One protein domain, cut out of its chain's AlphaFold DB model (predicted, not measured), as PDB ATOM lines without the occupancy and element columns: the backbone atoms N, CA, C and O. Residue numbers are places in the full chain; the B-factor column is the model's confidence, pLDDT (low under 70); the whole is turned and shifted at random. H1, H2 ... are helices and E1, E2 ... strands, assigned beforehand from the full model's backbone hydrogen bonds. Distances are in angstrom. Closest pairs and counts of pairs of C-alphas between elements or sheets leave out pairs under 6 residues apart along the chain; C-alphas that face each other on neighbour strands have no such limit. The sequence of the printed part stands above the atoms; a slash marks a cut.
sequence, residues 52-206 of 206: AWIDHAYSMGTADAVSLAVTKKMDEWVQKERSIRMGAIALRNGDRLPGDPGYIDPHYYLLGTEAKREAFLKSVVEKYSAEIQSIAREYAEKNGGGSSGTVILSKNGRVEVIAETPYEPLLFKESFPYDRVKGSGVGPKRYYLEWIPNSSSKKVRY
ATOM      1  N   ALA A  52      58.177  18.386  32.118       84.38
ATOM      2  CA  ALA A  52      57.493  17.850  33.299       84.38
ATOM      3  C   ALA A  52      56.187  17.109  32.951       84.38
ATOM      4  O   ALA A  52      55.881  16.063  33.524       84.38
ATOM      5  N   TRP A  53      55.409  17.638  32.000       87.56
ATOM      6  CA  TRP A  53      54.183  16.989  31.537       87.56
ATOM      7  C   TRP A  53      54.474  15.667  30.823       87.56
ATOM      8  O   TRP A  53      53.783  14.672  31.053       87.56
ATOM      9  N   ILE A  54      55.488  15.650  29.957       87.69
ATOM     10  CA  ILE A  54      55.919  14.453  29.230       87.69
ATOM     11  C   ILE A  54      56.354  13.360  30.219       87.69
ATOM     12  O   ILE A  54      55.863  12.237  30.129       87.69
ATOM     13  N   ASP A  55      57.169  13.696  31.219       86.81
ATOM     14  CA  ASP A  55      57.642  12.737  32.227       86.81
ATOM     15  C   ASP A  55      56.506  12.209  33.109       86.81
ATOM     16  O   ASP A  55      56.471  11.031  33.479       86.81
ATOM     17  N   HIS A  56      55.512  13.048  33.402       87.62
ATOM     18  CA  HIS A  56      54.293  12.616  34.079       87.62
ATOM     19  C   HIS A  56      53.476  11.641  33.218       87.62
ATOM     20  O   HIS A  56      53.015  10.614  33.722       87.62
ATOM     21  N   ALA A  57      53.341  11.909  31.915       87.50
ATOM     22  CA  ALA A  57      52.661  11.011  30.985       87.50
ATOM     23  C   ALA A  57      53.390   9.661  30.849       87.50
ATOM     24  O   ALA A  57      52.741   8.613  30.895       87.50
ATOM     25  N   TYR A  58      54.726   9.661  30.773       88.19
ATOM     26  CA  TYR A  58      55.528   8.431  30.787       88.19
ATOM     27  C   TYR A  58      55.374   7.654  32.094       88.19
ATOM     28  O   TYR A  58      55.198   6.433  32.069       88.19
ATOM     29  N   SER A  59      55.359   8.349  33.234       89.44
ATOM     30  CA  SER A  59      55.144   7.724  34.541       89.44
ATOM     31  C   SER A  59      53.768   7.056  34.633       89.44
ATOM     32  O   SER A  59      53.657   5.949  35.156       89.44
ATOM     33  N   MET A  60      52.717   7.691  34.102       91.88
ATOM     34  CA  MET A  60      51.371   7.105  34.047       91.88
ATOM     35  C   MET A  60      51.316   5.873  33.141       91.88
ATOM     36  O   MET A  60      50.873   4.816  33.587       91.88
ATOM     37  N   GLY A  61      51.832   5.972  31.910       91.44
ATOM     38  CA  GLY A  61      51.868   4.836  30.981       91.44
ATOM     39  C   GLY A  61      52.666   3.654  31.538       91.44
ATOM     40  O   GLY A  61      52.249   2.499  31.427       91.44
ATOM     41  N   THR A  62      53.767   3.946  32.230       92.44
ATOM     42  CA  THR A  62      54.555   2.941  32.943       92.44
ATOM     43  C   THR A  62      53.762   2.292  34.072       92.44
ATOM     44  O   THR A  62      53.731   1.066  34.181       92.44
ATOM     45  N   ALA A  63      53.102   3.088  34.912       94.44
ATOM     46  CA  ALA A  63      52.312   2.569  36.018       94.44
ATOM     47  C   ALA A  63      51.167   1.666  35.527       94.44
ATOM     48  O   ALA A  63      50.924   0.610  36.118       94.44
ATOM     49  N   ASP A  64      50.520   2.013  34.413       93.69
ATOM     50  CA  ASP A  64      49.502   1.170  33.781       93.69
ATOM     51  C   ASP A  64      50.092  -0.155  33.283       93.69
ATOM     52  O   ASP A  64      49.565  -1.224  33.612       93.69
ATOM     53  N   ALA A  65      51.224  -0.114  32.575       93.56
ATOM     54  CA  ALA A  65      51.903  -1.313  32.087       93.56
ATOM     55  C   ALA A  65      52.320  -2.253  33.231       93.56
ATOM     56  O   ALA A  65      52.054  -3.459  33.181       93.56
ATOM     57  N   VAL A  66      52.912  -1.703  34.294       94.94
ATOM     58  CA  VAL A  66      53.295  -2.462  35.490       94.94
ATOM     59  C   VAL A  66      52.062  -3.042  36.179       94.94
ATOM     60  O   VAL A  66      52.052  -4.222  36.531       94.94
ATOM     61  N   SER A  67      50.993  -2.257  36.337       95.88
ATOM     62  CA  SER A  67      49.766  -2.722  36.990       95.88
ATOM     63  C   SER A  67      49.136  -3.902  36.244       95.88
ATOM     64  O   SER A  67      48.688  -4.866  36.869       95.88
ATOM     65  N   LEU A  68      49.170  -3.880  34.910       96.00
ATOM     66  CA  LEU A  68      48.670  -4.953  34.060       96.00
ATOM     67  C   LEU A  68      49.554  -6.200  34.154       96.00
ATOM     68  O   LEU A  68      49.035  -7.307  34.326       96.00
ATOM     69  N   ALA A  69      50.876  -6.029  34.096       95.81
ATOM     70  CA  ALA A  69      51.837  -7.122  34.202       95.81
ATOM     71  C   ALA A  69      51.747  -7.836  35.558       95.81
ATOM     72  O   ALA A  69      51.613  -9.063  35.609       95.81
ATOM     73  N   VAL A  70      51.733  -7.070  36.654       95.94
ATOM     74  CA  VAL A  70      51.574  -7.605  38.010       95.94
ATOM     75  C   VAL A  70      50.222  -8.295  38.157       95.94
ATOM     76  O   VAL A  70      50.167  -9.400  38.688       95.94
ATOM     77  N   THR A  71      49.136  -7.707  37.645       96.12
ATOM     78  CA  THR A  71      47.807  -8.338  37.726       96.12
ATOM     79  C   THR A  71      47.774  -9.679  36.994       96.12
ATOM     80  O   THR A  71      47.272 -10.660  37.536       96.12
ATOM     81  N   LYS A  72      48.361  -9.760  35.794       96.56
ATOM     82  CA  LYS A  72      48.448 -11.015  35.035       96.56
ATOM     83  C   LYS A  72      49.230 -12.088  35.799       96.56
ATOM     84  O   LYS A  72      48.799 -13.235  35.865       96.56
ATOM     85  N   LYS A  73      50.359 -11.722  36.407       96.12
ATOM     86  CA  LYS A  73      51.178 -12.662  37.186       96.12
ATOM     87  C   LYS A  73      50.502 -13.090  38.483       96.12
ATOM     88  O   LYS A  73      50.544 -14.265  38.836       96.12
ATOM     89  N   MET A  74      49.785 -12.177  39.130       95.50
ATOM     90  CA  MET A  74      48.924 -12.502  40.264       95.50
ATOM     91  C   MET A  74      47.819 -13.491  39.883       95.50
ATOM     92  O   MET A  74      47.586 -14.427  40.645       95.50
ATOM     93  N   ASP A  75      47.187 -13.349  38.710       96.19
ATOM     94  CA  ASP A  75      46.194 -14.317  38.221       96.19
ATOM     95  C   ASP A  75      46.809 -15.729  38.127       96.19
ATOM     96  O   ASP A  75      46.230 -16.694  38.634       96.19
ATOM     97  N   GLU A  76      48.009 -15.841  37.549       96.88
ATOM     98  CA  GLU A  76      48.753 -17.103  37.422       96.88
ATOM     99  C   GLU A  76      49.101 -17.708  38.797       96.88
ATOM    100  O   GLU A  76      48.830 -18.884  39.054       96.88
ATOM    101  N   TRP A  77      49.668 -16.916  39.714       97.00
ATOM    102  CA  TRP A  77      50.091 -17.400  41.034       97.00
ATOM    103  C   TRP A  77      48.927 -17.773  41.943       97.00
ATOM    104  O   TRP A  77      48.991 -18.784  42.640       97.00
ATOM    105  N   VAL A  78      47.842 -16.997  41.924       96.38
ATOM    106  CA  VAL A  78      46.638 -17.290  42.708       96.38
ATOM    107  C   VAL A  78      46.006 -18.600  42.249       96.38
ATOM    108  O   VAL A  78      45.619 -19.412  43.090       96.38
ATOM    109  N   GLN A  79      45.918 -18.835  40.938       96.25
ATOM    110  CA  GLN A  79      45.398 -20.096  40.405       96.25
ATOM    111  C   GLN A  79      46.316 -21.273  40.743       96.25
ATOM    112  O   GLN A  79      45.829 -22.303  41.210       96.25
ATOM    113  N   LYS A  80      47.634 -21.099  40.586       97.12
ATOM    114  CA  LYS A  80      48.640 -22.115  40.919       97.12
ATOM    115  C   LYS A  80      48.603 -22.507  42.396       97.12
ATOM    116  O   LYS A  80      48.543 -23.686  42.723       97.12
ATOM    117  N   GLU A  81      48.611 -21.541  43.307       97.25
ATOM    118  CA  GLU A  81      48.580 -21.833  44.744       97.25
ATOM    119  C   GLU A  81      47.243 -22.414  45.189       97.25
ATOM    120  O   GLU A  81      47.197 -23.270  46.073       97.25
ATOM    121  N   ARG A  82      46.146 -21.991  44.556       96.25
ATOM    122  CA  ARG A  82      44.835 -22.578  44.817       96.25
ATOM    123  C   ARG A  82      44.809 -24.052  44.435       96.25
ATOM    124  O   ARG A  82      44.385 -24.857  45.257       96.25
ATOM    125  N   SER A  83      45.259 -24.408  43.230       96.19
ATOM    126  CA  SER A  83      45.245 -25.801  42.770       96.19
ATOM    127  C   SER A  83      46.171 -26.686  43.603       96.19
ATOM    128  O   SER A  83      45.762 -27.773  43.999       96.19
ATOM    129  N   ILE A  84      47.363 -26.195  43.963       96.38
ATOM    130  CA  ILE A  84      48.302 -26.914  44.837       96.38
ATOM    131  C   ILE A  84      47.669 -27.194  46.205       96.38
ATOM    132  O   ILE A  84      47.671 -28.334  46.666       96.38
ATOM    133  N   ARG A  85      47.100 -26.175  46.862       95.62
ATOM    134  CA  ARG A  85      46.533 -26.337  48.211       95.62
ATOM    135  C   ARG A  85      45.248 -27.156  48.208       95.62
ATOM    136  O   ARG A  85      45.072 -27.987  49.091       95.62
ATOM    137  N   MET A  86      44.375 -26.961  47.217       94.50
ATOM    138  CA  MET A  86      43.180 -27.795  47.059       94.50
ATOM    139  C   MET A  86      43.556 -29.253  46.787       94.50
ATOM    140  O   MET A  86      42.990 -30.143  47.415       94.50
ATOM    141  N   GLY A  87      44.549 -29.498  45.926       93.94
ATOM    142  CA  GLY A  87      45.072 -30.836  45.654       93.94
ATOM    143  C   GLY A  87      45.663 -31.498  46.898       93.94
ATOM    144  O   GLY A  87      45.361 -32.652  47.175       93.94
ATOM    145  N   ALA A  88      46.422 -30.760  47.712       94.38
ATOM    146  CA  ALA A  88      46.965 -31.275  48.970       94.38
ATOM    147  C   ALA A  88      45.868 -31.684  49.973       94.38
ATOM    148  O   ALA A  88      46.007 -32.694  50.664       94.38
ATOM    149  N   ILE A  89      44.763 -30.934  50.041       92.94
ATOM    150  CA  ILE A  89      43.617 -31.291  50.893       92.94
ATOM    151  C   ILE A  89      42.871 -32.499  50.312       92.94
ATOM    152  O   ILE A  89      42.509 -33.401  51.062       92.94
ATOM    153  N   ALA A  90      42.696 -32.563  48.989       91.50
ATOM    154  CA  ALA A  90      42.076 -33.709  48.329       91.50
ATOM    155  C   ALA A  90      42.879 -35.003  48.560       91.50
ATOM    156  O   ALA A  90      42.301 -36.018  48.931       91.50
ATOM    157  N   LEU A  91      44.211 -34.948  48.465       92.44
ATOM    158  CA  LEU A  91      45.088 -36.078  48.797       92.44
ATOM    159  C   LEU A  91      44.950 -36.511  50.264       92.44
ATOM    160  O   LEU A  91      44.998 -37.700  50.562       92.44
ATOM    161  N   ARG A  92      44.733 -35.563  51.185       91.38
ATOM    162  CA  ARG A  92      44.490 -35.862  52.606       91.38
ATOM    163  C   ARG A  92      43.152 -36.569  52.840       91.38
ATOM    164  O   ARG A  92      43.040 -37.357  53.783       91.38
ATOM    165  N   ASN A  93      42.149 -36.298  52.006       90.56
ATOM    166  CA  ASN A  93      40.870 -36.998  52.077       90.56
ATOM    167  C   ASN A  93      41.009 -38.473  51.673       90.56
ATOM    168  O   ASN A  93      40.303 -39.299  52.251       90.56
ATOM    169  N   GLY A  94      41.955 -38.815  50.791       90.62
ATOM    170  CA  GLY A  94      42.133 -40.176  50.277       90.62
ATOM    171  C   GLY A  94      40.916 -40.600  49.455       90.62
ATOM    172  O   GLY A  94      40.431 -39.818  48.641       90.62
ATOM    173  N   ASP A  95      40.385 -41.792  49.729       90.88
ATOM    174  CA  ASP A  95      39.204 -42.340  49.040       90.88
ATOM    175  C   ASP A  95      37.861 -41.842  49.613       90.88
ATOM    176  O   ASP A  95      36.798 -42.280  49.176       90.88
ATOM    177  N   ARG A  96      37.887 -40.941  50.607       91.56
ATOM    178  CA  ARG A  96      36.668 -40.410  51.240       91.56
ATOM    179  C   ARG A  96      35.879 -39.535  50.270       91.56
ATOM    180  O   ARG A  96      36.424 -38.603  49.673       91.56
ATOM    181  N   LEU A  97      34.579 -39.777  50.193       89.94
ATOM    182  CA  LEU A  97      33.628 -39.019  49.391       89.94
ATOM    183  C   LEU A  97      32.982 -37.880  50.200       89.94
ATOM    184  O   LEU A  97      32.979 -37.903  51.436       89.94
ATOM    185  N   PRO A  98      32.416 -36.862  49.523       89.88
ATOM    186  CA  PRO A  98      31.637 -35.824  50.188       89.88
ATOM    187  C   PRO A  98      30.489 -36.432  51.008       89.88
ATOM    188  O   PRO A  98      29.587 -37.051  50.451       89.88
ATOM    189  N   GLY A  99      30.524 -36.239  52.330       86.88
ATOM    190  CA  GLY A  99      29.551 -36.801  53.277       86.88
ATOM    191  C   GLY A  99      30.130 -37.865  54.213       86.88
ATOM    192  O   GLY A  99      29.547 -38.118  55.266       86.88
ATOM    193  N   ASP A 100      31.302 -38.419  53.892       90.50
ATOM    194  CA  ASP A 100      31.970 -39.382  54.763       90.50
ATOM    195  C   ASP A 100      32.507 -38.714  56.043       90.50
ATOM    196  O   ASP A 100      33.022 -37.585  55.998       90.50
ATOM    197  N   PRO A 101      32.471 -39.404  57.201       88.25
ATOM    198  CA  PRO A 101      33.091 -38.910  58.424       88.25
ATOM    199  C   PRO A 101      34.579 -38.583  58.219       88.25
ATOM    200  O   PRO A 101      35.384 -39.433  57.836       88.25
ATOM    201  N   GLY A 102      34.954 -37.332  58.493       87.06
ATOM    202  CA  GLY A 102      36.328 -36.845  58.338       87.06
ATOM    203  C   GLY A 102      36.690 -36.339  56.936       87.06
ATOM    204  O   GLY A 102      37.841 -35.957  56.730       87.06
ATOM    205  N   TYR A 103      35.743 -36.296  55.990       92.31
ATOM    206  CA  TYR A 103      35.926 -35.590  54.721       92.31
ATOM    207  C   TYR A 103      36.068 -34.078  54.950       92.31
ATOM    208  O   TYR A 103      35.253 -33.456  55.637       92.31
ATOM    209  N   ILE A 104      37.090 -33.468  54.348       91.56
ATOM    210  CA  ILE A 104      37.308 -32.021  54.383       91.56
ATOM    211  C   ILE A 104      37.078 -31.465  52.979       91.56
ATOM    212  O   ILE A 104      37.884 -31.715  52.088       91.56
ATOM    213  N   ASP A 105      36.036 -30.656  52.783       92.44
ATOM    214  CA  ASP A 105      35.838 -29.941  51.515       92.44
ATOM    215  C   ASP A 105      37.034 -28.994  51.254       92.44
ATOM    216  O   ASP A 105      37.235 -28.038  52.019       92.44
ATOM    217  N   PRO A 106      37.839 -29.219  50.192       92.81
ATOM    218  CA  PRO A 106      39.025 -28.407  49.917       92.81
ATOM    219  C   PRO A 106      38.714 -26.930  49.673       92.81
ATOM    220  O   PRO A 106      39.492 -26.053  50.063       92.81
ATOM    221  N   HIS A 107      37.580 -26.641  49.036       93.00
ATOM    222  CA  HIS A 107      37.162 -25.284  48.727       93.00
ATOM    223  C   HIS A 107      36.706 -24.555  49.985       93.00
ATOM    224  O   HIS A 107      37.195 -23.460  50.271       93.00
ATOM    225  N   TYR A 108      35.827 -25.159  50.782       93.50
ATOM    226  CA  TYR A 108      35.363 -24.557  52.029       93.50
ATOM    227  C   TYR A 108      36.496 -24.420  53.060       93.50
ATOM    228  O   TYR A 108      36.593 -23.422  53.788       93.50
ATOM    229  N   TYR A 109      37.416 -25.387  53.096       92.81
ATOM    230  CA  TYR A 109      38.581 -25.323  53.967       92.81
ATOM    231  C   TYR A 109      39.481 -24.131  53.630       92.81
ATOM    232  O   TYR A 109      39.873 -23.413  54.550       92.81
ATOM    233  N   LEU A 110      39.756 -23.894  52.342       92.50
ATOM    234  CA  LEU A 110      40.689 -22.862  51.887       92.50
ATOM    235  C   LEU A 110      40.055 -21.473  51.717       92.50
ATOM    236  O   LEU A 110      40.702 -20.475  52.013       92.50
ATOM    237  N   LEU A 111      38.818 -21.396  51.222       94.19
ATOM    238  CA  LEU A 111      38.168 -20.157  50.767       94.19
ATOM    239  C   LEU A 111      36.765 -19.943  51.364       94.19
ATOM    240  O   LEU A 111      36.079 -19.000  50.976       94.19
ATOM    241  N   GLY A 112      36.320 -20.794  52.296       91.81
ATOM    242  CA  GLY A 112      34.937 -20.796  52.790       91.81
ATOM    243  C   GLY A 112      34.519 -19.568  53.607       91.81
ATOM    244  O   GLY A 112      33.327 -19.327  53.762       91.81
ATOM    245  N   THR A 113      35.469 -18.776  54.114       95.31
ATOM    246  CA  THR A 113      35.193 -17.527  54.849       95.31
ATOM    247  C   THR A 113      36.042 -16.373  54.319       95.31
ATOM    248  O   THR A 113      37.074 -16.588  53.683       95.31
ATOM    249  N   GLU A 114      35.641 -15.129  54.592       92.38
ATOM    250  CA  GLU A 114      36.428 -13.930  54.252       92.38
ATOM    251  C   GLU A 114      37.834 -13.965  54.848       92.38
ATOM    252  O   GLU A 114      38.801 -13.840  54.102       92.38
ATOM    253  N   ALA A 115      37.962 -14.273  56.141       92.56
ATOM    254  CA  ALA A 115      39.262 -14.378  56.806       92.56
ATOM    255  C   ALA A 115      40.187 -15.415  56.140       92.56
ATOM    256  O   ALA A 115      41.386 -15.184  55.998       92.56
ATOM    257  N   LYS A 116      39.637 -16.549  55.684       94.50
ATOM    258  CA  LYS A 116      40.403 -17.579  54.969       94.50
ATOM    259  C   LYS A 116      40.842 -17.110  53.583       94.50
ATOM    260  O   LYS A 116      41.993 -17.322  53.207       94.50
ATOM    261  N   ARG A 117      39.952 -16.440  52.843       94.25
ATOM    262  CA  ARG A 117      40.251 -15.849  51.529       94.25
ATOM    263  C   ARG A 117      41.343 -14.785  51.623       94.25
ATOM    264  O   ARG A 117      42.287 -14.801  50.834       94.25
ATOM    265  N   GLU A 118      41.245 -13.916  52.623       93.00
ATOM    266  CA  GLU A 118      42.236 -12.885  52.912       93.00
ATOM    267  C   GLU A 118      43.588 -13.502  53.297       93.00
ATOM    268  O   GLU A 118      44.613 -13.156  52.710       93.00
ATOM    269  N   ALA A 119      43.600 -14.456  54.237       93.50
ATOM    270  CA  ALA A 119      44.816 -15.143  54.671       93.50
ATOM    271  C   ALA A 119      45.489 -15.901  53.518       93.50
ATOM    272  O   ALA A 119      46.710 -15.844  53.356       93.50
ATOM    273  N   PHE A 120      44.696 -16.569  52.674       95.19
ATOM    274  CA  PHE A 120      45.188 -17.211  51.464       95.19
ATOM    275  C   PHE A 120      45.878 -16.191  50.558       95.19
ATOM    276  O   PHE A 120      47.055 -16.373  50.245       95.19
ATOM    277  N   LEU A 121      45.207 -15.096  50.191       94.00
ATOM    278  CA  LEU A 121      45.793 -14.104  49.293       94.00
ATOM    279  C   LEU A 121      47.033 -13.433  49.900       94.00
ATOM    280  O   LEU A 121      48.047 -13.324  49.215       94.00
ATOM    281  N   LYS A 122      47.004 -13.063  51.188       93.06
ATOM    282  CA  LYS A 122      48.177 -12.533  51.903       93.06
ATOM    283  C   LYS A 122      49.371 -13.481  51.804       93.06
ATOM    284  O   LYS A 122      50.465 -13.030  51.477       93.06
ATOM    285  N   SER A 123      49.144 -14.784  51.988       94.31
ATOM    286  CA  SER A 123      50.203 -15.793  51.873       94.31
ATOM    287  C   SER A 123      50.746 -15.941  50.445       94.31
ATOM    288  O   SER A 123      51.942 -16.148  50.274       94.31
ATOM    289  N   VAL A 124      49.903 -15.797  49.411       95.12
ATOM    290  CA  VAL A 124      50.354 -15.803  48.005       95.12
ATOM    291  C   VAL A 124      51.228 -14.580  47.729       95.12
ATOM    292  O   VAL A 124      52.321 -14.711  47.191       95.12
ATOM    293  N   VAL A 125      50.774 -13.397  48.143       93.50
ATOM    294  CA  VAL A 125      51.506 -12.137  47.957       93.50
ATOM    295  C   VAL A 125      52.849 -12.153  48.684       93.50
ATOM    296  O   VAL A 125      53.834 -11.631  48.180       93.50
ATOM    297  N   GLU A 126      52.891 -12.709  49.892       93.94
ATOM    298  CA  GLU A 126      54.126 -12.853  50.662       93.94
ATOM    299  C   GLU A 126      55.093 -13.846  50.028       93.94
ATOM    300  O   GLU A 126      56.274 -13.539  49.908       93.94
ATOM    301  N   LYS A 127      54.588 -14.985  49.549       96.00
ATOM    302  CA  LYS A 127      55.403 -15.983  48.857       96.00
ATOM    303  C   LYS A 127      56.063 -15.428  47.593       96.00
ATOM    304  O   LYS A 127      57.198 -15.789  47.320       96.00
ATOM    305  N   TYR A 128      55.354 -14.576  46.852       95.94
ATOM    306  CA  TYR A 128      55.803 -14.032  45.566       95.94
ATOM    307  C   TYR A 128      56.245 -12.562  45.635       95.94
ATOM    308  O   TYR A 128      56.259 -11.864  44.620       95.94
ATOM    309  N   SER A 129      56.567 -12.031  46.821       94.19
ATOM    310  CA  SER A 129      56.850 -10.596  46.957       94.19
ATOM    311  C   SER A 129      58.093 -10.158  46.186       94.19
ATOM    312  O   SER A 129      58.098  -9.065  45.625       94.19
ATOM    313  N   ALA A 130      59.127 -11.002  46.137       95.00
ATOM    314  CA  ALA A 130      60.360 -10.710  45.408       95.00
ATOM    315  C   ALA A 130      60.120 -10.705  43.889       95.00
ATOM    316  O   ALA A 130      60.608  -9.833  43.174       95.00
ATOM    317  N   GLU A 131      59.302 -11.628  43.393       95.94
ATOM    318  CA  GLU A 131      58.922 -11.711  41.989       95.94
ATOM    319  C   GLU A 131      58.020 -10.545  41.584       95.94
ATOM    320  O   GLU A 131      58.204  -9.993  40.502       95.94
ATOM    321  N   ILE A 132      57.098 -10.112  42.455       94.88
ATOM    322  CA  ILE A 132      56.308  -8.888  42.242       94.88
ATOM    323  C   ILE A 132      57.240  -7.687  42.076       94.88
ATOM    324  O   ILE A 132      57.045  -6.907  41.147       94.88
ATOM    325  N   GLN A 133      58.257  -7.549  42.933       95.31
ATOM    326  CA  GLN A 133      59.244  -6.471  42.815       95.31
ATOM    327  C   GLN A 133      60.018  -6.552  41.503       95.31
ATOM    328  O   GLN A 133      60.133  -5.555  40.797       95.31
ATOM    329  N   SER A 134      60.516  -7.742  41.162       95.94
ATOM    330  CA  SER A 134      61.294  -7.959  39.943       95.94
ATOM    331  C   SER A 134      60.481  -7.647  38.689       95.94
ATOM    332  O   SER A 134      60.966  -6.937  37.817       95.94
ATOM    333  N   ILE A 135      59.242  -8.137  38.604       95.38
ATOM    334  CA  ILE A 135      58.345  -7.879  37.472       95.38
ATOM    335  C   ILE A 135      57.997  -6.395  37.406       95.38
ATOM    336  O   ILE A 135      57.997  -5.815  36.322       95.38
ATOM    337  N   ALA A 136      57.715  -5.768  38.550       94.88
ATOM    338  CA  ALA A 136      57.391  -4.353  38.576       94.88
ATOM    339  C   ALA A 136      58.560  -3.490  38.095       94.88
ATOM    340  O   ALA A 136      58.349  -2.609  37.266       94.88
ATOM    341  N   ARG A 137      59.787  -3.798  38.529       94.88
ATOM    342  CA  ARG A 137      61.001  -3.123  38.061       94.88
ATOM    343  C   ARG A 137      61.257  -3.364  36.576       94.88
ATOM    344  O   ARG A 137      61.440  -2.406  35.837       94.88
ATOM    345  N   GLU A 138      61.195  -4.616  36.126       94.88
ATOM    346  CA  GLU A 138      61.422  -4.983  34.722       94.88
ATOM    347  C   GLU A 138      60.454  -4.248  33.785       94.88
ATOM    348  O   GLU A 138      60.859  -3.696  32.763       94.88
ATOM    349  N   TYR A 139      59.163  -4.224  34.128       93.44
ATOM    350  CA  TYR A 139      58.166  -3.519  33.327       93.44
ATOM    351  C   TYR A 139      58.267  -2.003  33.474       93.44
ATOM    352  O   TYR A 139      57.951  -1.303  32.513       93.44
ATOM    353  N   ALA A 140      58.720  -1.488  34.618       92.94
ATOM    354  CA  ALA A 140      58.949  -0.060  34.779       92.94
ATOM    355  C   ALA A 140      60.057   0.436  33.841       92.94
ATOM    356  O   ALA A 140      59.826   1.335  33.033       92.94
ATOM    357  N   GLU A 141      61.209  -0.234  33.867       91.38
ATOM    358  CA  GLU A 141      62.368   0.095  33.033       91.38
ATOM    359  C   GLU A 141      62.060  -0.067  31.537       91.38
ATOM    360  O   GLU A 141      62.411   0.790  30.727       91.38
ATOM    361  N   LYS A 142      61.321  -1.120  31.152       90.94
ATOM    362  CA  LYS A 142      60.911  -1.345  29.753       90.94
ATOM    363  C   LYS A 142      59.992  -0.261  29.186       90.94
ATOM    364  O   LYS A 142      59.956  -0.098  27.970       90.94
ATOM    365  N   ASN A 143      59.236   0.441  30.031       89.25
ATOM    366  CA  ASN A 143      58.286   1.475  29.606       89.25
ATOM    367  C   ASN A 143      58.811   2.904  29.838       89.25
ATOM    368  O   ASN A 143      58.059   3.862  29.676       89.25
ATOM    369  N   GLY A 144      60.102   3.053  30.159       82.31
ATOM    370  CA  GLY A 144      60.751   4.356  30.323       82.31
ATOM    371  C   GLY A 144      60.533   5.010  31.689       82.31
ATOM    372  O   GLY A 144      60.884   6.174  31.856       82.31
ATOM    373  N   GLY A 145      59.973   4.287  32.663       84.12
ATOM    374  CA  GLY A 145      59.947   4.733  34.053       84.12
ATOM    375  C   GLY A 145      61.260   4.446  34.779       84.12
ATOM    376  O   GLY A 145      62.156   3.771  34.270       84.12
ATOM    377  N   GLY A 146      61.375   4.955  36.004       84.00
ATOM    378  CA  GLY A 146      62.521   4.683  36.864       84.00
ATOM    379  C   GLY A 146      62.527   3.264  37.437       84.00
ATOM    380  O   GLY A 146      61.529   2.541  37.419       84.00
ATOM    381  N   SER A 147      63.661   2.889  38.026       86.25
ATOM    382  CA  SER A 147      63.877   1.582  38.665       86.25
ATOM    383  C   SER A 147      63.134   1.401  39.991       86.25
ATOM    384  O   SER A 147      63.243   0.344  40.614       86.25
ATOM    385  N   SER A 148      62.386   2.420  40.422       90.31
ATOM    386  CA  SER A 148      61.720   2.454  41.715       90.31
ATOM    387  C   SER A 148      60.251   2.831  41.627       90.31
ATOM    388  O   SER A 148      59.853   3.694  40.841       90.31
ATOM    389  N   GLY A 149      59.452   2.253  42.513       91.94
ATOM    390  CA  GLY A 149      58.045   2.597  42.637       91.94
ATOM    391  C   GLY A 149      57.359   1.853  43.768       91.94
ATOM    392  O   GLY A 149      57.983   1.234  44.631       91.94
ATOM    393  N   THR A 150      56.035   1.945  43.807       95.75
ATOM    394  CA  THR A 150      55.220   1.220  44.785       95.75
ATOM    395  C   THR A 150      54.062   0.525  44.094       95.75
ATOM    396  O   THR A 150      53.226   1.169  43.472       95.75
ATOM    397  N   VAL A 151      53.971  -0.789  44.277       94.25
ATOM    398  CA  VAL A 151      52.794  -1.587  43.940       94.25
ATOM    399  C   VAL A 151      51.904  -1.676  45.176       94.25
ATOM    400  O   VAL A 151      52.339  -2.113  46.241       94.25
ATOM    401  N   ILE A 152      50.652  -1.264  45.047       93.94
ATOM    402  CA  ILE A 152      49.617  -1.352  46.073       93.94
ATOM    403  C   ILE A 152      48.640  -2.431  45.631       93.94
ATOM    404  O   ILE A 152      47.829  -2.260  44.717       93.94
ATOM    405  N   LEU A 153      48.732  -3.577  46.291       87.94
ATOM    406  CA  LEU A 153      47.866  -4.705  46.007       87.94
ATOM    407  C   LEU A 153      46.532  -4.470  46.717       87.94
ATOM    408  O   LEU A 153      46.519  -4.205  47.922       87.94
ATOM    409  N   SER A 154      45.426  -4.621  45.980       81.94
ATOM    410  CA  SER A 154      44.056  -4.632  46.512       81.94
ATOM    411  C   SER A 154      43.394  -3.276  46.784       81.94
ATOM    412  O   SER A 154      42.485  -3.190  47.608       81.94
ATOM    413  N   LYS A 155      43.772  -2.201  46.085       80.88
ATOM    414  CA  LYS A 155      42.995  -0.956  46.166       80.88
ATOM    415  C   LYS A 155      41.720  -1.101  45.336       80.88
ATOM    416  O   LYS A 155      41.778  -1.129  44.109       80.88
ATOM    417  N   ASN A 156      40.567  -1.215  45.993       86.31
ATOM    418  CA  ASN A 156      39.254  -1.375  45.351       86.31
ATOM    419  C   ASN A 156      39.176  -2.571  44.371       86.31
ATOM    420  O   ASN A 156      38.600  -2.462  43.284       86.31
ATOM    421  N   GLY A 157      39.783  -3.712  44.721       90.12
ATOM    422  CA  GLY A 157      39.770  -4.901  43.859       90.12
ATOM    423  C   GLY A 157      40.731  -4.838  42.669       90.12
ATOM    424  O   GLY A 157      40.560  -5.584  41.702       90.12
ATOM    425  N   ARG A 158      41.709  -3.926  42.701       94.31
ATOM    426  CA  ARG A 158      42.683  -3.698  41.627       94.31
ATOM    427  C   ARG A 158      44.103  -3.610  42.181       94.31
ATOM    428  O   ARG A 158      44.313  -3.357  43.370       94.31
ATOM    429  N   VAL A 159      45.080  -3.826  41.307       94.50
ATOM    430  CA  VAL A 159      46.481  -3.485  41.571       94.50
ATOM    431  C   VAL A 159      46.677  -2.031  41.160       94.50
ATOM    432  O   VAL A 159      46.497  -1.702  39.992       94.50
ATOM    433  N   GLU A 160      47.013  -1.165  42.108       95.19
ATOM    434  CA  GLU A 160      47.452   0.200  41.812       95.19
ATOM    435  C   GLU A 160      48.977   0.235  41.832       95.19
ATOM    436  O   GLU A 160      49.613  -0.407  42.665       95.19
ATOM    437  N   VAL A 161      49.570   0.987  40.918       95.56
ATOM    438  CA  VAL A 161      51.013   1.191  40.861       95.56
ATOM    439  C   VAL A 161      51.284   2.677  40.853       95.56
ATOM    440  O   VAL A 161      50.597   3.434  40.177       95.56
ATOM    441  N   ILE A 162      52.289   3.084  41.614       94.50
ATOM    442  CA  ILE A 162      52.861   4.421  41.580       94.50
ATOM    443  C   ILE A 162      54.276   4.254  41.037       94.50
ATOM    444  O   ILE A 162      55.153   3.770  41.757       94.50
ATOM    445  N   ALA A 163      54.470   4.602  39.769       93.19
ATOM    446  CA  ALA A 163      55.777   4.607  39.132       93.19
ATOM    447  C   ALA A 163      56.459   5.956  39.385       93.19
ATOM    448  O   ALA A 163      55.808   7.005  39.339       93.19
ATOM    449  N   GLU A 164      57.758   5.921  39.670       91.19
ATOM    450  CA  GLU A 164      58.582   7.117  39.814       91.19
ATOM    451  C   GLU A 164      59.533   7.208  38.622       91.19
ATOM    452  O   GLU A 164      60.238   6.247  38.324       91.19
ATOM    453  N   THR A 165      59.571   8.360  37.963       86.75
ATOM    454  CA  THR A 165      60.486   8.629  36.847       86.75
ATOM    455  C   THR A 165      61.442   9.742  37.264       86.75
ATOM    456  O   THR A 165      60.968  10.746  37.802       86.75
ATOM    457  N   PRO A 166      62.765   9.586  37.072       83.69
ATOM    458  CA  PRO A 166      63.726  10.652  37.327       83.69
ATOM    459  C   PRO A 166      63.360  11.911  36.536       83.69
ATOM    460  O   PRO A 166      63.048  11.824  35.352       83.69
ATOM    461  N   TYR A 167      63.400  13.066  37.190       83.25
ATOM    462  CA  TYR A 167      63.113  14.365  36.598       83.25
ATOM    463  C   TYR A 167      64.259  15.322  36.885       83.25
ATOM    464  O   TYR A 167      64.610  15.558  38.041       83.25
ATOM    465  N   GLU A 168      64.818  15.897  35.825       81.12
ATOM    466  CA  GLU A 168      65.842  16.924  35.929       81.12
ATOM    467  C   GLU A 168      65.290  18.242  35.368       81.12
ATOM    468  O   GLU A 168      65.172  18.395  34.147       81.12
ATOM    469  N   PRO A 169      64.924  19.210  36.228       74.88
ATOM    470  CA  PRO A 169      64.379  20.471  35.756       74.88
ATOM    471  C   PRO A 169      65.446  21.274  35.003       74.88
ATOM    472  O   PRO A 169      66.598  21.390  35.431       74.88
ATOM    473  N   LEU A 170      65.037  21.886  33.889       74.94
ATOM    474  CA  LEU A 170      65.905  22.744  33.074       74.94
ATOM    475  C   LEU A 170      66.244  24.068  33.778       74.94
ATOM    476  O   LEU A 170      67.311  24.635  33.551       74.94
ATOM    477  N   LEU A 171      65.343  24.558  34.633       73.88
ATOM    478  CA  LEU A 171      65.490  25.795  35.399       73.88
ATOM    479  C   LEU A 171      65.173  25.559  36.875       73.88
ATOM    480  O   LEU A 171      64.385  24.684  37.218       73.88
ATOM    481  N   PHE A 172      65.750  26.388  37.746       73.69
ATOM    482  CA  PHE A 172      65.496  26.364  39.190       73.69
ATOM    483  C   PHE A 172      65.786  25.011  39.858       73.69
ATOM    484  O   PHE A 172      65.064  24.606  40.767       73.69
ATOM    485  N   LYS A 173      66.871  24.332  39.454       75.56
ATOM    486  CA  LYS A 173      67.337  23.080  40.085       75.56
ATOM    487  C   LYS A 173      67.424  23.181  41.613       75.56
ATOM    488  O   LYS A 173      67.106  22.230  42.308       75.56
ATOM    489  N   GLU A 174      67.800  24.351  42.123       76.00
ATOM    490  CA  GLU A 174      67.914  24.630  43.560       76.00
ATOM    491  C   GLU A 174      66.556  24.786  44.270       76.00
ATOM    492  O   GLU A 174      66.465  24.577  45.476       76.00
ATOM    493  N   SER A 175      65.492  25.132  43.537       77.25
ATOM    494  CA  SER A 175      64.154  25.379  44.098       77.25
ATOM    495  C   SER A 175      63.247  24.149  44.073       77.25
ATOM    496  O   SER A 175      62.203  24.156  44.728       77.25
ATOM    497  N   PHE A 176      63.609  23.105  43.324       69.94
ATOM    498  CA  PHE A 176      62.852  21.857  43.249       69.94
ATOM    499  C   PHE A 176      63.577  20.761  44.041       69.94
ATOM    500  O   PHE A 176      64.527  20.172  43.536       69.94
ATOM    501  N   PRO A 177      63.127  20.434  45.268       67.69
ATOM    502  CA  PRO A 177      63.762  19.402  46.091       67.69
ATOM    503  C   PRO A 177      63.461  17.972  45.611       67.69
ATOM    504  O   PRO A 177      63.896  17.014  46.246       67.69
ATOM    505  N   TYR A 178      62.679  17.816  44.539       66.31
ATOM    506  CA  TYR A 178      62.231  16.528  44.024       66.31
ATOM    507  C   TYR A 178      62.928  16.220  42.703       66.31
ATOM    508  O   TYR A 178      62.756  16.931  41.716       66.31
ATOM    509  N   ASP A 179      63.659  15.115  42.694       77.44
ATOM    510  CA  ASP A 179      64.359  14.531  41.551       77.44
ATOM    511  C   ASP A 179      63.467  13.563  40.756       77.44
ATOM    512  O   ASP A 179      63.962  12.814  39.913       77.44
ATOM    513  N   ARG A 180      62.163  13.496  41.072       84.38
ATOM    514  CA  ARG A 180      61.250  12.465  40.562       84.38
ATOM    515  C   ARG A 180      59.838  12.972  40.326       84.38
ATOM    516  O   ARG A 180      59.250  13.647  41.172       84.38
ATOM    517  N   VAL A 181      59.256  12.527  39.219       86.69
ATOM    518  CA  VAL A 181      57.836  12.676  38.892       86.69
ATOM    519  C   VAL A 181      57.120  11.359  39.169       86.69
ATOM    520  O   VAL A 181      57.647  10.278  38.909       86.69
ATOM    521  N   LYS A 182      55.918  11.447  39.742       91.56
ATOM    522  CA  LYS A 182      55.090  10.285  40.078       91.56
ATOM    523  C   LYS A 182      53.925  10.180  39.115       91.56
ATOM    524  O   LYS A 182      53.222  11.162  38.900       91.56
ATOM    525  N   GLY A 183      53.690   8.976  38.611       90.62
ATOM    526  CA  GLY A 183      52.489   8.620  37.865       90.62
ATOM    527  C   GLY A 183      51.802   7.441  38.531       90.62
ATOM    528  O   GLY A 183      52.463   6.503  38.975       90.62
ATOM    529  N   SER A 184      50.476   7.493  38.628       93.75
ATOM    530  CA  SER A 184      49.672   6.386  39.146       93.75
ATOM    531  C   SER A 184      48.904   5.708  38.023       93.75
ATOM    532  O   SER A 184      48.290   6.397  37.212       93.75
ATOM    533  N   GLY A 185      48.883   4.381  38.041       93.25
ATOM    534  CA  GLY A 185      48.160   3.543  37.094       93.25
ATOM    535  C   GLY A 185      47.424   2.428  37.821       93.25
ATOM    536  O   GLY A 185      47.794   2.046  38.939       93.25
ATOM    537  N   VAL A 186      46.347   1.928  37.220       94.69
ATOM    538  CA  VAL A 186      45.476   0.944  37.876       94.69
ATOM    539  C   VAL A 186      45.123  -0.197  36.934       94.69
ATOM    540  O   VAL A 186      44.530  -0.008  35.874       94.69
ATOM    541  N   GLY A 187      45.399  -1.413  37.394       93.31
ATOM    542  CA  GLY A 187      45.129  -2.635  36.659       93.31
ATOM    543  C   GLY A 187      43.637  -2.981  36.571       93.31
ATOM    544  O   GLY A 187      42.768  -2.331  37.179       93.31
ATOM    545  N   PRO A 188      43.303  -4.046  35.822       94.50
ATOM    546  CA  PRO A 188      41.935  -4.523  35.714       94.50
ATOM    547  C   PRO A 188      41.429  -5.062  37.057       94.50
ATOM    548  O   PRO A 188      42.184  -5.540  37.902       94.50
ATOM    549  N   LYS A 189      40.110  -5.003  37.240       94.75
ATOM    550  CA  LYS A 189      39.458  -5.513  38.446       94.75
ATOM    551  C   LYS A 189      39.551  -7.041  38.508       94.75
ATOM    552  O   LYS A 189      39.373  -7.718  37.489       94.75
ATOM    553  N   ARG A 190      39.807  -7.583  39.703       94.69
ATOM    554  CA  ARG A 190      39.847  -9.027  39.974       94.69
ATOM    555  C   ARG A 190      39.114  -9.361  41.264       94.69
ATOM    556  O   ARG A 190      39.337  -8.723  42.283       94.69
ATOM    557  N   TYR A 191      38.291 -10.408  41.224       92.88
ATOM    558  CA  TYR A 191      37.467 -10.822  42.366       92.88
ATOM    559  C   TYR A 191      38.304 -11.191  43.597       92.88
ATOM    560  O   TYR A 191      37.920 -10.886  44.718       92.88
ATOM    561  N   TYR A 192      39.462 -11.836  43.414       91.88
ATOM    562  CA  TYR A 192      40.289 -12.236  44.552       91.88
ATOM    563  C   TYR A 192      40.944 -11.029  45.225       91.88
ATOM    564  O   TYR A 192      41.146 -11.043  46.431       91.88
ATOM    565  N   LEU A 193      41.205  -9.954  44.475       92.94
ATOM    566  CA  LEU A 193      41.670  -8.685  45.030       92.94
ATOM    567  C   LEU A 193      40.562  -7.948  45.795       92.94
ATOM    568  O   LEU A 193      40.831  -6.913  46.370       92.94
ATOM    569  N   GLU A 194      39.314  -8.409  45.810       92.38
ATOM    570  CA  GLU A 194      38.300  -7.839  46.713       92.38
ATOM    571  C   GLU A 194      38.376  -8.462  48.113       92.38
ATOM    572  O   GLU A 194      37.751  -7.967  49.045       92.38
ATOM    573  N   TRP A 195      39.148  -9.542  48.282       91.12
ATOM    574  CA  TRP A 195      39.256 -10.263  49.552       91.12
ATOM    575  C   TRP A 195      40.168  -9.580  50.567       91.12
ATOM    576  O   TRP A 195      40.150  -9.968  51.731       91.12
ATOM    577  N   ILE A 196      40.981  -8.605  50.150       87.06
ATOM    578  CA  ILE A 196      41.786  -7.796  51.066       87.06
ATOM    579  C   ILE A 196      41.118  -6.418  51.191       87.06
ATOM    580  O   ILE A 196      40.994  -5.699  50.195       87.06
ATOM    581  N   PRO A 197      40.700  -6.007  52.401       84.88
ATOM    582  CA  PRO A 197      40.145  -4.678  52.601       84.88
ATOM    583  C   PRO A 197      41.216  -3.615  52.336       84.88
ATOM    584  O   PRO A 197      42.399  -3.824  52.610       84.88
ATOM    585  N   ASN A 198      40.805  -2.436  51.864       82.81
ATOM    586  CA  ASN A 198      41.728  -1.340  51.535       82.81
ATOM    587  C   ASN A 198      42.671  -0.972  52.699       82.81
ATOM    588  O   ASN A 198      43.834  -0.631  52.468       82.81
ATOM    589  N   SER A 199      42.194  -1.085  53.944       78.81
ATOM    590  CA  SER A 199      42.972  -0.844  55.170       78.81
ATOM    591  C   SER A 199      44.131  -1.827  55.371       78.81
ATOM    592  O   SER A 199      45.104  -1.486  56.034       78.81
ATOM    593  N   SER A 200      44.049  -3.020  54.779       79.12
ATOM    594  CA  SER A 200      45.066  -4.079  54.838       79.12
ATOM    595  C   SER A 200      45.811  -4.263  53.513       79.12
ATOM    596  O   SER A 200      46.470  -5.287  53.313       79.12
ATOM    597  N   SER A 201      45.707  -3.293  52.597       82.88
ATOM    598  CA  SER A 201      46.408  -3.332  51.312       82.88
ATOM    599  C   SER A 201      47.922  -3.442  51.521       82.88
ATOM    600  O   SER A 201      48.547  -2.644  52.227       82.88
ATOM    601  N   LYS A 202      48.530  -4.464  50.911       85.88
ATOM    602  CA  LYS A 202      49.972  -4.695  51.015       85.88
ATOM    603  C   LYS A 202      50.685  -3.838  49.979       85.88
ATOM    604  O   LYS A 202      50.369  -3.891  48.790       85.88
ATOM    605  N   LYS A 203      51.648  -3.047  50.449       92.00
ATOM    606  CA  LYS A 203      52.500  -2.205  49.609       92.00
ATOM    607  C   LYS A 203      53.827  -2.909  49.384       92.00
ATOM    608  O   LYS A 203      54.489  -3.297  50.343       92.00
ATOM    609  N   VAL A 204      54.206  -3.056  48.126       91.06
ATOM    610  CA  VAL A 204      55.473  -3.648  47.708       91.06
ATOM    611  C   VAL A 204      56.255  -2.564  46.982       91.06
ATOM    612  O   VAL A 204      55.852  -2.116  45.912       91.06
ATOM    613  N   ARG A 205      57.345  -2.102  47.596       92.75
ATOM    614  CA  ARG A 205      58.292  -1.201  46.930       92.75
ATOM    615  C   ARG A 205      59.239  -2.019  46.075       92.75
ATOM    616  O   ARG A 205      59.693  -3.064  46.541       92.75
ATOM    617  N   TYR A 206      59.499  -1.541  44.871       87.88
ATOM    618  CA  TYR A 206      60.508  -2.068  43.962       87.88
ATOM    619  C   TYR A 206      61.513  -0.977  43.635       87.88
ATOM    620  O   TYR A 206      61.169   0.207  43.868       87.88
TER     621      TYR A 206
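This is residues 52 to 206 of the 206 residues of an uncharacterized protein of Fischerella thermalis CCMEE 5273 (UniProt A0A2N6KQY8). A small four-stranded sheet covers the first part of one very long helix, H1, which runs on well beyond it as the spine of a rod; H4 packs on the same face of the sheet beside H1. Past the sheet, H2 folds back along H1 and H3 crosses it, while unnamed stretches 94 to 105 and 167 to 179 lie at opposite ends of the rod. The printed part has 155 residues, in the order H1 H2 H3 H4 E1 E2 E3 H5 E4, class mixed; the sheet's order is E3 E2 E1 E4, all antiparallel. It is loose, with a radius of gyration of the C-alphas of 20.0 A and spans of 76 by 27 by 21 A.

E1 (149 to 155), E2 (158 to 166) and E3 (180 to 186) form a meander, each strand the antiparallel neighbour of the one before, with two hairpins. N 152 and O 160 are 2.7 A apart, N 163 and O 183 2.9 A. E4 (202 to 205) is an edge strand beside E1, with N 151 and O 204 at 2.8 A. H1 (52 to 93) and H4 (129 to 142) lie on the same face, making two layers, helices on one face of a sheet. H1 has a height over the sheet of 8.2 A and runs slantwise to the strands, at 48 degrees to E3 on the local plane; the closest C-alphas are those of Met 60 and Gly 183, 4.3 A. H4 has a height of 9.6 A and touches residues 62 to 70 of H1, closest at the C-alphas of Val 66 and Tyr 139, 5.4 A, at a shallow tilt of 32 degrees, opposite ways. H1 is the hub. H2 (106 to 111) makes a helical hairpin with it, closest at the C-alphas of Met 86 and Pro 106, 5.1 A. H3 (114 to 127) touches H1 at a steep tilt of 68 degrees, only just short of about perpendicular, closest at the C-alphas of Val 78 and Val 124, 6.6 A. H5 (191 to 194) only grazes the sheet. Every O i to N i+4 pair is within hydrogen-bond range in H1, H2, H3 and H4; H5 is too short for one.

H1 begins at C-alpha 52 (57.493, 17.850, 33.299) and ends at C-alpha 93 (40.870, -36.998, 52.077), 60.3 A on. E2 is 25.8 A long, H4 20.0 A, H3 19.8 A, E3 19.7 A and E1 15.9 A. E4 ends at C-alpha 205 (58.292, -1.201, 46.930).

The C-alphas of Pro 101 and Leu 171 are the farthest apart, 75.9 A. The printed part has no cut. The links H1 to H2 and E2 to E3 are long. Mean pLDDT of the printed part is 90.5; residues 176 to 178 are under 70.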